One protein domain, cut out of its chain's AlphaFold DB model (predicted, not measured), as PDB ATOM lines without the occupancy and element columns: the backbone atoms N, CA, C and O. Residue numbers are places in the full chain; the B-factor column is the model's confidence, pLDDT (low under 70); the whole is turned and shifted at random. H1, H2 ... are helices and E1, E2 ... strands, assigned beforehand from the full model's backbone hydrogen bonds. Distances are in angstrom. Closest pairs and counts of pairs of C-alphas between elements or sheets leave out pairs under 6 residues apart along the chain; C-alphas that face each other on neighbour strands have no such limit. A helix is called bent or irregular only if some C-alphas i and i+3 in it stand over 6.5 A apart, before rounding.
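What this domain is: This is residues 4 to 109 of the 109 residues of the protein "LysM domain/BON superfamily protein" of Photobacterium damsela subsp. piscicida (UniProt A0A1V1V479). A twisted sheet of three strands has two helices, H1 and H2, side by side over one of its faces and no named helix over the other; from E3 a long link leads away to the short helix H3, an outlying arm of which residues 96 to 102 stick out free. H2 covers E2 and E3, while H1 covers E1. The printed part has 106 residues with three named helices and three named strands, in the order H1, E1, E2, H2, E3, H3; the sheet runs E1, E2, E3 and is mixed, and the class is mixed, helices and strands. The whole is compact, with a radius of gyration of the C-alphas of 14.1 A and spans of 39 by 33 by 21 A.

How they stand to each other: Start at residues 4 to 5, a short pairing, antiparallel, with residues 75 to 76 of E3, residues 75 to 81. E1, residues 36 to 44, and E2, residues 47 to 54, form an antiparallel hairpin at 169 degrees; look at N 40 and O 51, 2.9 A apart. E2 and E3 are parallel at 18 degrees, with N 50 and O 77 2.9 A apart. H1, residues 18 to 32, is on the sheet at a height of 8.2 A and runs along the strands over E1; their closest C-alphas are those of Pro 22 and Val 41, 5.1 A apart. H2, residues 57 to 68, is on the same face at a height of 8.3 A, over E2 and E3; its closest C-alphas with E3 are those of Gly 68 and Val 76, 5.9 A apart. H1, with residues 25 to 29 alone, touches H2, opposite ways at a tilt of 37 degrees, only just steep; the closest C-alphas are those of Ile 29 and Ala 63, 6.0 A apart. Together these two helices and the sheet make two layers, helices on one face of a sheet. E2, H2 and E3 form a strand-helix-strand unit, two parallel neighbour strands with a helix between, and its crossover is right-handed. H3, residues 100 to 107, is apart from H1, H2, E1 and E2, and is not on the sheet. Every O i to N i+4 pair is within hydrogen-bond range in H2 and H3, and 9 of 11 are in H1.

Where its parts are: Find C-alpha 18 at (-20.451, -19.904, -46.450); from there H1 runs 21.2 A, only just irregular, with C-alphas 19 and 22 6.9 A apart. E1 spans 21.6 A and bends by 59 degrees at residue 39; E2 spans 20.5 A, H2 16.7 A and E3 18.6 A. H3 spans 10.6 A and ends at C-alpha 107, (-4.311, -49.456, -41.077).

The domain as a whole: The C-alphas farthest apart, those of Asp 19 and Arg 109, are 42.4 A apart. The printed part has no cut, and its long link is E3 to H3, 18 residues. The mean pLDDT of the printed part is 87.2, and residues 85 to 87 and 108 to 109 are under 70.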
ATOM      1  N   LEU A   4     -20.171 -38.860 -46.563       79.06
ATOM      2  CA  LEU A   4     -18.958 -38.974 -45.758       79.06
ATOM      3  C   LEU A   4     -18.976 -37.889 -44.690       79.06
ATOM      4  O   LEU A   4     -19.187 -36.724 -45.021       79.06
ATOM      5  N   ASP A   5     -18.775 -38.300 -43.443       83.94
ATOM      6  CA  ASP A   5     -18.829 -37.448 -42.256       83.94
ATOM      7  C   ASP A   5     -17.427 -36.940 -41.895       83.94
ATOM      8  O   ASP A   5     -16.450 -37.694 -41.942       83.94
ATOM      9  N   PHE A   6     -17.329 -35.654 -41.572       87.94
ATOM     10  CA  PHE A   6     -16.085 -34.950 -41.287       87.94
ATOM     11  C   PHE A   6     -16.201 -34.147 -39.995       87.94
ATOM     12  O   PHE A   6     -17.248 -33.611 -39.632       87.94
ATOM     13  N   ALA A   7     -15.070 -33.992 -39.313       86.31
ATOM     14  CA  ALA A   7     -14.992 -33.177 -38.115       86.31
ATOM     15  C   ALA A   7     -14.947 -31.677 -38.473       86.31
ATOM     16  O   ALA A   7     -13.900 -31.112 -38.798       86.31
ATOM     17  N   ARG A   8     -16.113 -31.033 -38.369       83.62
ATOM     18  CA  ARG A   8     -16.393 -29.647 -38.779       83.62
ATOM     19  C   ARG A   8     -15.382 -28.596 -38.303       83.62
ATOM     20  O   ARG A   8     -15.064 -27.666 -39.047       83.62
ATOM     21  N   ASP A   9     -14.883 -28.715 -37.074       84.19
ATOM     22  CA  ASP A   9     -14.092 -27.663 -36.419       84.19
ATOM     23  C   ASP A   9     -12.571 -27.793 -36.589       84.19
ATOM     24  O   ASP A   9     -11.848 -26.830 -36.334       84.19
ATOM     25  N   ILE A  10     -12.070 -28.950 -37.036       82.19
ATOM     26  CA  ILE A  10     -10.622 -29.238 -37.110       82.19
ATOM     27  C   ILE A  10     -10.039 -29.120 -38.525       82.19
ATOM     28  O   ILE A  10      -8.835 -29.283 -38.721       82.19
ATOM     29  N   GLY A  11     -10.886 -28.831 -39.515       83.81
ATOM     30  CA  GLY A  11     -10.473 -28.650 -40.901       83.81
ATOM     31  C   GLY A  11      -9.583 -27.421 -41.132       83.81
ATOM     32  O   GLY A  11      -9.417 -26.534 -40.293       83.81
ATOM     33  N   LYS A  12      -9.025 -27.330 -42.338       87.25
ATOM     34  CA  LYS A  12      -8.274 -26.171 -42.820       87.25
ATOM     35  C   LYS A  12      -9.215 -24.992 -43.042       87.25
ATOM     36  O   LYS A  12     -10.161 -25.075 -43.824       87.25
ATOM     37  N   LYS A  13      -8.898 -23.847 -42.443       90.06
ATOM     38  CA  LYS A  13      -9.628 -22.602 -42.693       90.06
ATOM     39  C   LYS A  13      -9.400 -22.105 -44.127       90.06
ATOM     40  O   LYS A  13      -8.339 -21.563 -44.432       90.06
ATOM     41  N   LEU A  14     -10.389 -22.301 -45.000       87.75
ATOM     42  CA  LEU A  14     -10.349 -21.885 -46.414       87.75
ATOM     43  C   LEU A  14     -11.222 -20.659 -46.716       87.75
ATOM     44  O   LEU A  14     -10.907 -19.887 -47.620       87.75
ATOM     45  N   PHE A  15     -12.288 -20.461 -45.947       87.88
ATOM     46  CA  PHE A  15     -13.249 -19.374 -46.101       87.88
ATOM     47  C   PHE A  15     -13.645 -18.820 -44.727       87.88
ATOM     48  O   PHE A  15     -13.361 -19.423 -43.690       87.88
ATOM     49  N   SER A  16     -14.252 -17.630 -44.718       84.94
ATOM     50  CA  SER A  16     -14.817 -17.023 -43.499       84.94
ATOM     51  C   SER A  16     -16.345 -16.963 -43.520       84.94
ATOM     52  O   SER A  16     -16.946 -16.904 -42.454       84.94
ATOM     53  N   ASN A  17     -16.952 -17.022 -44.710       85.25
ATOM     54  CA  ASN A  17     -18.396 -17.008 -44.939       85.25
ATOM     55  C   ASN A  17     -18.780 -18.191 -45.838       85.25
ATOM     56  O   ASN A  17     -18.002 -18.548 -46.727       85.25
ATOM     57  N   GLU A  18     -19.965 -18.773 -45.639       80.19
ATOM     58  CA  GLU A  18     -20.451 -19.904 -46.450       80.19
ATOM     59  C   GLU A  18     -20.629 -19.528 -47.928       80.19
ATOM     60  O   GLU A  18     -20.312 -20.338 -48.791       80.19
ATOM     61  N   ASP A  19     -20.999 -18.281 -48.242       86.00
ATOM     62  CA  ASP A  19     -21.144 -17.807 -49.631       86.00
ATOM     63  C   ASP A  19     -19.832 -17.879 -50.437       86.00
ATOM     64  O   ASP A  19     -19.834 -18.025 -51.659       86.00
ATOM     65  N   GLU A  20     -18.687 -17.780 -49.756       88.94
ATOM     66  CA  GLU A  20     -17.359 -17.868 -50.373       88.94
ATOM     67  C   GLU A  20     -16.815 -19.304 -50.389       88.94
ATOM     68  O   GLU A  20     -15.848 -19.589 -51.104       88.94
ATOM     69  N   ALA A  21     -17.417 -20.207 -49.608       88.94
ATOM     70  CA  ALA A  21     -16.955 -21.579 -49.447       88.94
ATOM     71  C   ALA A  21     -16.895 -22.346 -50.777       88.94
ATOM     72  O   ALA A  21     -15.830 -22.900 -51.058       88.94
ATOM     73  N   PRO A  22     -17.932 -22.317 -51.645       91.44
ATOM     74  CA  PRO A  22     -17.896 -22.971 -52.952       91.44
ATOM     75  C   PRO A  22     -16.663 -22.589 -53.771       91.44
ATOM     76  O   PRO A  22     -15.877 -23.445 -54.168       91.44
ATOM     77  N   ALA A  23     -16.439 -21.286 -53.958       91.88
ATOM     78  CA  ALA A  23     -15.356 -20.781 -54.793       91.88
ATOM     79  C   ALA A  23     -13.974 -21.116 -54.211       91.88
ATOM     80  O   ALA A  23     -13.063 -21.494 -54.947       91.88
ATOM     81  N   LYS A  24     -13.813 -21.001 -52.886       92.88
ATOM     82  CA  LYS A  24     -12.544 -21.296 -52.208       92.88
ATOM     83  C   LYS A  24     -12.212 -22.782 -52.206       92.88
ATOM     84  O   LYS A  24     -11.047 -23.132 -52.387       92.88
ATOM     85  N   ILE A  25     -13.209 -23.642 -52.017       91.88
ATOM     86  CA  ILE A  25     -13.025 -25.093 -52.063       91.88
ATOM     87  C   ILE A  25     -12.694 -25.529 -53.492       91.88
ATOM     88  O   ILE A  25     -11.709 -26.242 -53.670       91.88
ATOM     89  N   THR A  26     -13.425 -25.049 -54.506       92.00
ATOM     90  CA  THR A  26     -13.117 -25.345 -55.916       92.00
ATOM     91  C   THR A  26     -11.685 -24.956 -56.259       92.00
ATOM     92  O   THR A  26     -10.921 -25.808 -56.705       92.00
ATOM     93  N   GLN A  27     -11.279 -23.715 -55.957       91.81
ATOM     94  CA  GLN A  27      -9.912 -23.254 -56.212       91.81
ATOM     95  C   GLN A  27      -8.876 -24.145 -55.509       91.81
ATOM     96  O   GLN A  27      -7.868 -24.528 -56.100       91.81
ATOM     97  N   HIS A  28      -9.122 -24.502 -54.245       91.94
ATOM     98  CA  HIS A  28      -8.196 -25.340 -53.492       91.94
ATOM     99  C   HIS A  28      -8.034 -26.736 -54.111       91.94
ATOM    100  O   HIS A  28      -6.911 -27.252 -54.161       91.94
ATOM    101  N   ILE A  29      -9.132 -27.330 -54.589       91.94
ATOM    102  CA  ILE A  29      -9.131 -28.643 -55.240       91.94
ATOM    103  C   ILE A  29      -8.419 -28.564 -56.591       91.94
ATOM    104  O   ILE A  29      -7.520 -29.365 -56.831       91.94
ATOM    105  N   GLU A  30      -8.743 -27.592 -57.441       90.06
ATOM    106  CA  GLU A  30      -8.122 -27.441 -58.764       90.06
ATOM    107  C   GLU A  30      -6.601 -27.240 -58.678       90.06
ATOM    108  O   GLU A  30      -5.847 -27.827 -59.453       90.06
ATOM    109  N   GLU A  31      -6.127 -26.473 -57.691       90.75
ATOM    110  CA  GLU A  31      -4.695 -26.232 -57.480       90.75
ATOM    111  C   GLU A  31      -3.926 -27.488 -57.032       90.75
ATOM    112  O   GLU A  31      -2.735 -27.616 -57.318       90.75
ATOM    113  N   ASN A  32      -4.570 -28.406 -56.301       90.38
ATOM    114  CA  ASN A  32      -3.877 -29.503 -55.610       90.38
ATOM    115  C   ASN A  32      -4.268 -30.901 -56.107       90.38
ATOM    116  O   ASN A  32      -3.638 -31.891 -55.713       90.38
ATOM    117  N   ASN A  33      -5.286 -31.010 -56.955       90.31
ATOM    118  CA  ASN A  33      -5.839 -32.267 -57.433       90.31
ATOM    119  C   ASN A  33      -6.135 -32.220 -58.944       90.31
ATOM    120  O   ASN A  33      -7.296 -32.145 -59.350       90.31
ATOM    121  N   PRO A  34      -5.089 -32.272 -59.787       85.00
ATOM    122  CA  PRO A  34      -5.281 -32.378 -61.226       85.00
ATOM    123  C   PRO A  34      -6.007 -33.687 -61.573       85.00
ATOM    124  O   PRO A  34      -5.749 -34.724 -60.962       85.00
ATOM    125  N   GLY A  35      -6.883 -33.637 -62.578       86.50
ATOM    126  CA  GLY A  35      -7.639 -34.800 -63.059       86.50
ATOM    127  C   GLY A  35      -9.113 -34.830 -62.651       86.50
ATOM    128  O   GLY A  35      -9.762 -35.863 -62.804       86.50
ATOM    129  N   VAL A  36      -9.643 -33.721 -62.125       90.75
ATOM    130  CA  VAL A  36     -11.087 -33.483 -62.029       90.75
ATOM    131  C   VAL A  36     -11.459 -32.393 -63.027       90.75
ATOM    132  O   VAL A  36     -10.886 -31.307 -63.014       90.75
ATOM    133  N   ASN A  37     -12.408 -32.707 -63.896       90.19
ATOM    134  CA  ASN A  37     -12.926 -31.860 -64.956       90.19
ATOM    135  C   ASN A  37     -14.350 -31.414 -64.608       90.19
ATOM    136  O   ASN A  37     -15.119 -32.177 -64.011       90.19
ATOM    137  N   ASP A  38     -14.692 -30.183 -64.994       90.38
ATOM    138  CA  ASP A  38     -16.010 -29.576 -64.757       90.38
ATOM    139  C   ASP A  38     -16.457 -29.663 -63.284       90.38
ATOM    140  O   ASP A  38     -17.622 -29.936 -62.984       90.38
ATOM    141  N   LEU A  39     -15.516 -29.457 -62.354       92.06
ATOM    142  CA  LEU A  39     -15.796 -29.498 -60.923       92.06
ATOM    143  C   LEU A  39     -16.698 -28.327 -60.527       92.06
ATOM    144  O   LEU A  39     -16.342 -27.159 -60.672       92.06
ATOM    145  N   GLN A  40     -17.841 -28.651 -59.940       92.75
ATOM    146  CA  GLN A  40     -18.690 -27.692 -59.251       92.75
ATOM    147  C   GLN A  40     -18.825 -28.119 -57.796       92.75
ATOM    148  O   GLN A  40     -19.027 -29.297 -57.489       92.75
ATOM    149  N   VAL A  41     -18.705 -27.139 -56.909       93.50
ATOM    150  CA  VAL A  41     -18.875 -27.307 -55.471       93.50
ATOM    151  C   VAL A  41     -20.037 -26.425 -55.052       93.50
ATOM    152  O   VAL A  41     -20.100 -25.263 -55.440       93.50
ATOM    153  N   ASN A  42     -20.950 -26.974 -54.264       93.38
ATOM    154  CA  ASN A  42     -21.992 -26.227 -53.574       93.38
ATOM    155  C   ASN A  42     -21.868 -26.494 -52.074       93.38
ATOM    156  O   ASN A  42     -21.558 -27.620 -51.692       93.38
ATOM    157  N   VAL A  43     -22.092 -25.489 -51.232       92.25
ATOM    158  CA  VAL A  43     -22.022 -25.638 -49.774       92.25
ATOM    159  C   VAL A  43     -23.300 -25.093 -49.173       92.25
ATOM    160  O   VAL A  43     -23.599 -23.913 -49.325       92.25
ATOM    161  N   GLU A  44     -24.042 -25.948 -48.477       90.75
ATOM    162  CA  GLU A  44     -25.284 -25.568 -47.808       90.75
ATOM    163  C   GLU A  44     -25.325 -26.177 -46.408       90.75
ATOM    164  O   GLU A  44     -25.270 -27.395 -46.255       90.75
ATOM    165  N   ASN A  45     -25.440 -25.334 -45.376       88.81
ATOM    166  CA  ASN A  45     -25.523 -25.753 -43.971       88.81
ATOM    167  C   ASN A  45     -24.387 -26.708 -43.548       88.81
ATOM    168  O   ASN A  45     -24.629 -27.704 -42.868       88.81
ATOM    169  N   GLY A  46     -23.150 -26.434 -43.973       87.25
ATOM    170  CA  GLY A  46     -21.997 -27.310 -43.717       87.25
ATOM    171  C   GLY A  46     -21.945 -28.603 -44.546       87.25
ATOM    172  O   GLY A  46     -21.057 -29.424 -44.325       87.25
ATOM    173  N   VAL A  47     -22.842 -28.796 -45.516       91.94
ATOM    174  CA  VAL A  47     -22.798 -29.929 -46.451       91.94
ATOM    175  C   VAL A  47     -22.200 -29.477 -47.778       91.94
ATOM    176  O   VAL A  47     -22.785 -28.646 -48.473       91.94
ATOM    177  N   ALA A  48     -21.051 -30.039 -48.155       92.62
ATOM    178  CA  ALA A  48     -20.425 -29.795 -49.450       92.62
ATOM    179  C   ALA A  48     -20.903 -30.827 -50.479       92.62
ATOM    180  O   ALA A  48     -20.679 -32.023 -50.325       92.62
ATOM    181  N   THR A  49     -21.533 -30.376 -51.557       93.75
ATOM    182  CA  THR A  49     -21.904 -31.217 -52.698       93.75
ATOM    183  C   THR A  49     -20.903 -31.005 -53.824       93.75
ATOM    184  O   THR A  49     -20.750 -29.880 -54.295       93.75
ATOM    185  N   LEU A  50     -20.238 -32.078 -54.260       93.62
ATOM    186  CA  LEU A  50     -19.316 -32.052 -55.392       93.62
ATOM    187  C   LEU A  50     -19.947 -32.752 -56.590       93.62
ATOM    188  O   LEU A  50     -20.453 -33.870 -56.477       93.62
ATOM    189  N   THR A  51     -19.862 -32.119 -57.751       93.12
ATOM    190  CA  THR A  51     -20.286 -32.678 -59.038       93.12
ATOM    191  C   THR A  51     -19.195 -32.446 -60.072       93.12
ATOM    192  O   THR A  51     -18.525 -31.418 -60.032       93.12
ATOM    193  N   GLY A  52     -19.026 -33.373 -61.009       91.31
ATOM    194  CA  GLY A  52     -18.035 -33.252 -62.078       91.31
ATOM    195  C   GLY A  52     -17.662 -34.612 -62.656       91.31
ATOM    196  O   GLY A  52     -18.358 -35.604 -62.431       91.31
ATOM    197  N   SER A  53     -16.550 -34.664 -63.382       92.81
ATOM    198  CA  SER A  53     -15.981 -35.910 -63.907       92.81
ATOM    199  C   SER A  53     -14.514 -36.024 -63.518       92.81
ATOM    200  O   SER A  53     -13.751 -35.093 -63.740       92.81
ATOM    201  N   ALA A  54     -14.095 -37.153 -62.961       91.62
ATOM    202  CA  ALA A  54     -12.704 -37.417 -62.628       91.62
ATOM    203  C   ALA A  54     -12.101 -38.464 -63.568       91.62
ATOM    204  O   ALA A  54     -12.722 -39.481 -63.880       91.62
ATOM    205  N   ASP A  55     -10.849 -38.243 -63.958       91.19
ATOM    206  CA  ASP A  55     -10.092 -39.156 -64.821       91.19
ATOM    207  C   ASP A  55      -9.724 -40.465 -64.099       91.19
ATOM    208  O   ASP A  55      -9.389 -41.469 -64.726       91.19
ATOM    209  N   SER A  56      -9.773 -40.464 -62.763       90.06
ATOM    210  CA  SER A  56      -9.486 -41.627 -61.923       90.06
ATOM    211  C   SER A  56     -10.296 -41.613 -60.627       90.06
ATOM    212  O   SER A  56     -10.658 -40.547 -60.123       90.06
ATOM    213  N   ALA A  57     -10.509 -42.800 -60.050       88.06
ATOM    214  CA  ALA A  57     -11.057 -42.962 -58.704       88.06
ATOM    215  C   ALA A  57     -10.265 -42.145 -57.666       88.06
ATOM    216  O   ALA A  57     -10.837 -41.322 -56.961       88.06
ATOM    217  N   ALA A  58      -8.932 -42.242 -57.695       87.75
ATOM    218  CA  ALA A  58      -8.060 -41.517 -56.773       87.75
ATOM    219  C   ALA A  58      -8.234 -39.987 -56.847       87.75
ATOM    220  O   ALA A  58      -8.192 -39.307 -55.821       87.75
ATOM    221  N   ALA A  59      -8.445 -39.429 -58.045       90.75
ATOM    222  CA  ALA A  59      -8.716 -38.002 -58.207       90.75
ATOM    223  C   ALA A  59     -10.072 -37.614 -57.595       90.75
ATOM    224  O   ALA A  59     -10.157 -36.605 -56.895       90.75
ATOM    225  N   ARG A  60     -11.120 -38.424 -57.787       90.62
ATOM    226  CA  ARG A  60     -12.423 -38.222 -57.132       90.62
ATOM    227  C   ARG A  60     -12.293 -38.257 -55.608       90.62
ATOM    228  O   ARG A  60     -12.701 -37.313 -54.938       90.62
ATOM    229  N   GLU A  61     -11.665 -39.287 -55.055       89.44
ATOM    230  CA  GLU A  61     -11.514 -39.455 -53.604       89.44
ATOM    231  C   GLU A  61     -10.702 -38.334 -52.959       89.44
ATOM    232  O   GLU A  61     -11.039 -37.823 -51.890       89.44
ATOM    233  N   LYS A  62      -9.645 -37.889 -53.640       91.19
ATOM    234  CA  LYS A  62      -8.845 -36.761 -53.179       91.19
ATOM    235  C   LYS A  62      -9.638 -35.451 -53.185       91.19
ATOM    236  O   LYS A  62      -9.472 -34.657 -52.260       91.19
ATOM    237  N   ALA A  63     -10.516 -35.232 -54.167       91.88
ATOM    238  CA  ALA A  63     -11.398 -34.061 -54.194       91.88
ATOM    239  C   ALA A  63     -12.366 -34.059 -53.002       91.88
ATOM    240  O   ALA A  63     -12.506 -33.043 -52.322       91.88
ATOM    241  N   ILE A  64     -12.965 -35.216 -52.712       91.00
ATOM    242  CA  ILE A  64     -13.853 -35.425 -51.563       91.00
ATOM    243  C   ILE A  64     -13.131 -35.092 -50.251       91.00
ATOM    244  O   ILE A  64     -13.633 -34.305 -49.450       91.00
ATOM    245  N   LEU A  65     -11.927 -35.639 -50.048       90.88
ATOM    246  CA  LEU A  65     -11.119 -35.380 -48.852       90.88
ATOM    247  C   LEU A  65     -10.747 -33.904 -48.705       90.88
ATOM    248  O   LEU A  65     -10.766 -33.368 -47.601       90.88
ATOM    249  N   MET A  66     -10.396 -33.235 -49.802       92.50
ATOM    250  CA  MET A  66     -10.053 -31.812 -49.779       92.50
ATOM    251  C   MET A  66     -11.249 -30.928 -49.429       92.50
ATOM    252  O   MET A  66     -11.076 -29.963 -48.684       92.50
ATOM    253  N   ALA A  67     -12.441 -31.258 -49.930       92.44
ATOM    254  CA  ALA A  67     -13.665 -30.549 -49.577       92.44
ATOM    255  C   ALA A  67     -14.057 -30.776 -48.113       92.44
ATOM    256  O   ALA A  67     -14.346 -29.814 -47.409       92.44
ATOM    257  N   GLY A  68     -14.022 -32.023 -47.637       91.62
ATOM    258  CA  GLY A  68     -14.395 -32.355 -46.261       91.62
ATOM    259  C   GLY A  68     -13.399 -31.857 -45.215       91.62
ATOM    260  O   GLY A  68     -13.792 -31.427 -44.138       91.62
ATOM    261  N   ASN A  69     -12.106 -31.802 -45.551       91.88
ATOM    262  CA  ASN A  69     -11.085 -31.211 -44.684       91.88
ATOM    263  C   ASN A  69     -11.131 -29.675 -44.651       91.88
ATOM    264  O   ASN A  69     -10.247 -29.062 -44.051       91.88
ATOM    265  N   ALA A  70     -12.106 -29.024 -45.288       92.06
ATOM    266  CA  ALA A  70     -12.328 -27.594 -45.134       92.06
ATOM    267  C   ALA A  70     -13.066 -27.312 -43.815       92.06
ATOM    268  O   ALA A  70     -14.093 -27.916 -43.517       92.06
ATOM    269  N   GLN A  71     -12.562 -26.364 -43.024       90.75
ATOM    270  CA  GLN A  71     -13.205 -25.971 -41.770       90.75
ATOM    271  C   GLN A  71     -14.627 -25.466 -42.038       90.75
ATOM    272  O   GLN A  71     -14.818 -24.585 -42.873       90.75
ATOM    273  N   GLY A  72     -15.604 -25.985 -41.296       88.94
ATOM    274  CA  GLY A  72     -17.020 -25.669 -41.467       88.94
ATOM    275  C   GLY A  72     -17.801 -26.685 -42.302       88.94
ATOM    276  O   GLY A  72     -19.026 -26.600 -42.310       88.94
ATOM    277  N   ILE A  73     -17.129 -27.649 -42.941       91.62
ATOM    278  CA  ILE A  73     -17.774 -28.764 -43.641       91.62
ATOM    279  C   ILE A  73     -17.917 -29.957 -42.692       91.62
ATOM    280  O   ILE A  73     -16.951 -30.411 -42.091       91.62
ATOM    281  N   GLU A  74     -19.143 -30.442 -42.550       91.38
ATOM    282  CA  GLU A  74     -19.523 -31.583 -41.711       91.38
ATOM    283  C   GLU A  74     -19.753 -32.836 -42.553       91.38
ATOM    284  O   GLU A  74     -19.484 -33.951 -42.125       91.38
ATOM    285  N   SER A  75     -20.248 -32.669 -43.776       91.06
ATOM    286  CA  SER A  75     -20.526 -33.795 -44.654       91.06
ATOM    287  C   SER A  75     -20.228 -33.465 -46.100       91.06
ATOM    288  O   SER A  75     -20.417 -32.335 -46.552       91.06
ATOM    289  N   VAL A  76     -19.804 -34.484 -46.843       92.50
ATOM    290  CA  VAL A  76     -19.560 -34.382 -48.278       92.50
ATOM    291  C   VAL A  76     -20.487 -35.321 -49.041       92.50
ATOM    292  O   VAL A  76     -20.521 -36.527 -48.787       92.50
ATOM    293  N   VAL A  77     -21.228 -34.756 -49.992       92.31
ATOM    294  CA  VAL A  77     -22.018 -35.488 -50.983       92.31
ATOM    295  C   VAL A  77     -21.214 -35.562 -52.270       92.31
ATOM    296  O   VAL A  77     -20.962 -34.550 -52.927       92.31
ATOM    297  N   ASP A  78     -20.851 -36.776 -52.652       90.81
ATOM    298  CA  ASP A  78     -20.134 -37.040 -53.887       90.81
ATOM    299  C   ASP A  78     -21.086 -37.442 -55.026       90.81
ATOM    300  O   ASP A  78     -21.810 -38.436 -54.940       90.81
ATOM    301  N   ASN A  79     -21.048 -36.662 -56.105       91.19
ATOM    302  CA  ASN A  79     -21.692 -36.938 -57.388       91.19
ATOM    303  C   ASN A  79     -20.682 -36.831 -58.547       91.19
ATOM    304  O   ASN A  79     -21.065 -36.527 -59.681       91.19
ATOM    305  N   ILE A  80     -19.385 -37.018 -58.281       89.25
ATOM    306  CA  ILE A  80     -18.362 -37.015 -59.328       89.25
ATOM    307  C   ILE A  80     -18.400 -38.359 -60.061       89.25
ATOM    308  O   ILE A  80     -18.314 -39.426 -59.456       89.25
ATOM    309  N   SER A  81     -18.491 -38.316 -61.389       89.62
ATOM    310  CA  SER A  81     -18.375 -39.508 -62.230       89.62
ATOM    311  C   SER A  81     -16.905 -39.897 -62.382       89.62
ATOM    312  O   SER A  81     -16.101 -39.075 -62.812       89.62
ATOM    313  N   ALA A  82     -16.537 -41.132 -62.047       87.94
ATOM    314  CA  ALA A  82     -15.168 -41.636 -62.150       87.94
ATOM    315  C   ALA A  82     -15.168 -43.101 -62.626       87.94
ATOM    316  O   ALA A  82     -16.170 -43.799 -62.440       87.94
ATOM    317  N   PRO A  83     -14.070 -43.594 -63.232       85.06
ATOM    318  CA  PRO A  83     -13.910 -45.022 -63.509       85.06
ATOM    319  C   PRO A  83     -13.928 -45.846 -62.211       85.06
ATOM    320  O   PRO A  83     -13.601 -45.326 -61.143       85.06
ATOM    321  N   GLU A  84     -14.307 -47.127 -62.306       74.88
ATOM    322  CA  GLU A  84     -14.486 -47.995 -61.134       74.88
ATOM    323  C   GLU A  84     -13.236 -48.062 -60.243       74.88
ATOM    324  O   GLU A  84     -12.101 -48.199 -60.712       74.88
ATOM    325  N   GLU A  85     -13.468 -47.969 -58.932       68.19
ATOM    326  CA  GLU A  85     -12.417 -47.981 -57.920       68.19
ATOM    327  C   GLU A  85     -11.832 -49.392 -57.806       68.19
ATOM    328  O   GLU A  85     -12.539 -50.363 -57.545       68.19
ATOM    329  N   THR A  86     -10.522 -49.519 -58.013       61.75
ATOM    330  CA  THR A  86      -9.808 -50.807 -57.909       61.75
ATOM    331  C   THR A  86      -9.158 -51.015 -56.543       61.75
ATOM    332  O   THR A  86      -8.644 -52.098 -56.263       61.75
ATOM    333  N   ALA A  87      -9.190 -49.996 -55.682       67.38
ATOM    334  CA  ALA A  87      -8.579 -49.996 -54.363       67.38
ATOM    335  C   ALA A  87      -9.636 -49.723 -53.287       67.38
ATOM    336  O   ALA A  87     -10.488 -48.857 -53.453       67.38
ATOM    337  N   ASN A  88      -9.561 -50.457 -52.176       70.12
ATOM    338  CA  ASN A  88     -10.354 -50.150 -50.991       70.12
ATOM    339  C   ASN A  88      -9.706 -48.970 -50.268       70.12
ATOM    340  O   ASN A  88      -8.552 -49.072 -49.845       70.12
ATOM    341  N   VAL A  89     -10.447 -47.880 -50.100       73.69
ATOM    342  CA  VAL A  89      -9.982 -46.709 -49.353       73.69
ATOM    343  C   VAL A  89     -10.610 -46.686 -47.972       73.69
ATOM    344  O   VAL A  89     -11.805 -46.905 -47.794       73.69
ATOM    345  N   THR A  90      -9.757 -46.461 -46.976       79.38
ATOM    346  CA  THR A  90     -10.146 -46.344 -45.571       79.38
ATOM    347  C   THR A  90      -9.997 -44.890 -45.154       79.38
ATOM    348  O   THR A  90      -8.910 -44.322 -45.258       79.38
ATOM    349  N   TYR A  91     -11.089 -44.291 -44.688       82.19
ATOM    350  CA  TYR A  91     -11.091 -42.939 -44.138       82.19
ATOM    351  C   TYR A  91     -10.846 -42.989 -42.626       82.19
ATOM    352  O   TYR A  91     -11.420 -43.828 -41.934       82.19
ATOM    353  N   TYR A  92      -9.998 -42.092 -42.119       84.56
ATOM    354  CA  TYR A  92      -9.671 -41.982 -40.696       84.56
ATOM    355  C   TYR A  92      -9.688 -40.516 -40.261       84.56
ATOM    356  O   TYR A  92      -9.069 -39.669 -40.909       84.56
ATOM    357  N   ILE A  93     -10.380 -40.229 -39.160       86.00
ATOM    358  CA  ILE A  93     -10.392 -38.911 -38.522       86.00
ATOM    359  C   ILE A  93      -9.290 -38.913 -37.465       86.00
ATOM    360  O   ILE A  93      -9.323 -39.725 -36.548       86.00
ATOM    361  N   VAL A  94      -8.304 -38.029 -37.620       86.81
ATOM    362  CA  VAL A  94      -7.166 -37.930 -36.694       86.81
ATOM    363  C   VAL A  94      -7.631 -37.357 -35.357       86.81
ATOM    364  O   VAL A  94      -8.216 -36.274 -35.328       86.81
ATOM    365  N   GLU A  95      -7.348 -38.067 -34.264       85.81
ATOM    366  CA  GLU A  95      -7.671 -37.635 -32.901       85.81
ATOM    367  C   GLU A  95      -6.466 -36.962 -32.215       85.81
ATOM    368  O   GLU A  95      -5.320 -37.072 -32.661       85.81
ATOM    369  N   ASP A  96      -6.712 -36.236 -31.117       84.94
ATOM    370  CA  ASP A  96      -5.637 -35.609 -30.338       84.94
ATOM    371  C   ASP A  96      -4.669 -36.673 -29.794       84.94
ATOM    372  O   ASP A  96      -5.072 -37.625 -29.125       84.94
ATOM    373  N   GLY A  97      -3.381 -36.510 -30.102       87.69
ATOM    374  CA  GLY A  97      -2.322 -37.441 -29.710       87.69
ATOM    375  C   GLY A  97      -1.966 -38.507 -30.751       87.69
ATOM    376  O   GLY A  97      -0.944 -39.169 -30.576       87.69
ATOM    377  N   ASP A  98      -2.721 -38.644 -31.845       89.12
ATOM    378  CA  ASP A  98      -2.342 -39.551 -32.930       89.12
ATOM    379  C   ASP A  98      -1.107 -39.040 -33.692       89.12
ATOM    380  O   ASP A  98      -0.980 -37.862 -34.038       89.12
ATOM    381  N   SER A  99      -0.210 -39.961 -34.042       90.94
ATOM    382  CA  SER A  99       0.886 -39.705 -34.977       90.94
ATOM    383  C   SER A  99       0.694 -40.489 -36.276       90.94
ATOM    384  O   SER A  99       0.224 -41.627 -36.272       90.94
ATOM    385  N   LEU A 100       1.131 -39.924 -37.410       88.12
ATOM    386  CA  LEU A 100       0.985 -40.556 -38.736       88.12
ATOM    387  C   LEU A 100       1.542 -41.992 -38.786       88.12
ATOM    388  O   LEU A 100       1.004 -42.837 -39.497       88.12
ATOM    389  N   TRP A 101       2.593 -42.277 -38.009       88.62
ATOM    390  CA  TRP A 101       3.187 -43.613 -37.907       88.62
ATOM    391  C   TRP A 101       2.254 -44.662 -37.265       88.62
ATOM    392  O   TRP A 101       2.209 -45.798 -37.726       88.62
ATOM    393  N   GLU A 102       1.467 -44.282 -36.255       88.31
ATOM    394  CA  GLU A 102       0.588 -45.150 -35.463       88.31
ATOM    395  C   GLU A 102      -0.666 -45.446 -36.266       88.31
ATOM    396  O   GLU A 102      -1.129 -46.583 -36.307       88.31
ATOM    397  N   ILE A 103      -1.185 -44.429 -36.957       87.62
ATOM    398  CA  ILE A 103      -2.295 -44.582 -37.893       87.62
ATOM    399  C   ILE A 103      -1.885 -45.533 -39.022       87.62
ATOM    400  O   ILE A 103      -2.638 -46.453 -39.346       87.62
ATOM    401  N   ALA A 104      -0.690 -45.355 -39.595       85.56
ATOM    402  CA  ALA A 104      -0.189 -46.248 -40.632       85.56
ATOM    403  C   ALA A 104      -0.058 -47.690 -40.119       85.56
ATOM    404  O   ALA A 104      -0.537 -48.603 -40.786       85.56
ATOM    405  N   GLU A 105       0.508 -47.920 -38.929       86.75
ATOM    406  CA  GLU A 105       0.605 -49.278 -38.369       86.75
ATOM    407  C   GLU A 105      -0.776 -49.918 -38.146       86.75
ATOM    408  O   GLU A 105      -0.966 -51.090 -38.478       86.75
ATOM    409  N   LYS A 106      -1.752 -49.157 -37.632       82.12
ATOM    410  CA  LYS A 106      -3.127 -49.632 -37.402       82.12
ATOM    411  C   LYS A 106      -3.855 -50.006 -38.701       82.12
ATOM    412  O   LYS A 106      -4.635 -50.950 -38.686       82.12
ATOM    413  N   ASN A 107      -3.602 -49.288 -39.799       75.06
ATOM    414  CA  ASN A 107      -4.311 -49.456 -41.077       75.06
ATOM    415  C   ASN A 107      -3.553 -50.307 -42.120       75.06
ATOM    416  O   ASN A 107      -4.100 -50.591 -43.181       75.06
ATOM    417  N   THR A 108      -2.307 -50.719 -41.849       63.56
ATOM    418  CA  THR A 108      -1.486 -51.548 -42.767       63.56
ATOM    419  C   THR A 108      -1.549 -53.054 -42.437       63.56
ATOM    420  O   THR A 108      -0.807 -53.843 -43.021       63.56
ATOM    421  N   ARG A 109      -2.405 -53.486 -41.500       51.53
ATOM    422  CA  ARG A 109      -2.566 -54.904 -41.123       51.53
ATOM    423  C   ARG A 109      -3.833 -55.531 -41.683       51.53
ATOM    424  O   ARG A 109      -4.886 -54.865 -41.636       51.53
TER     425      ARG A 109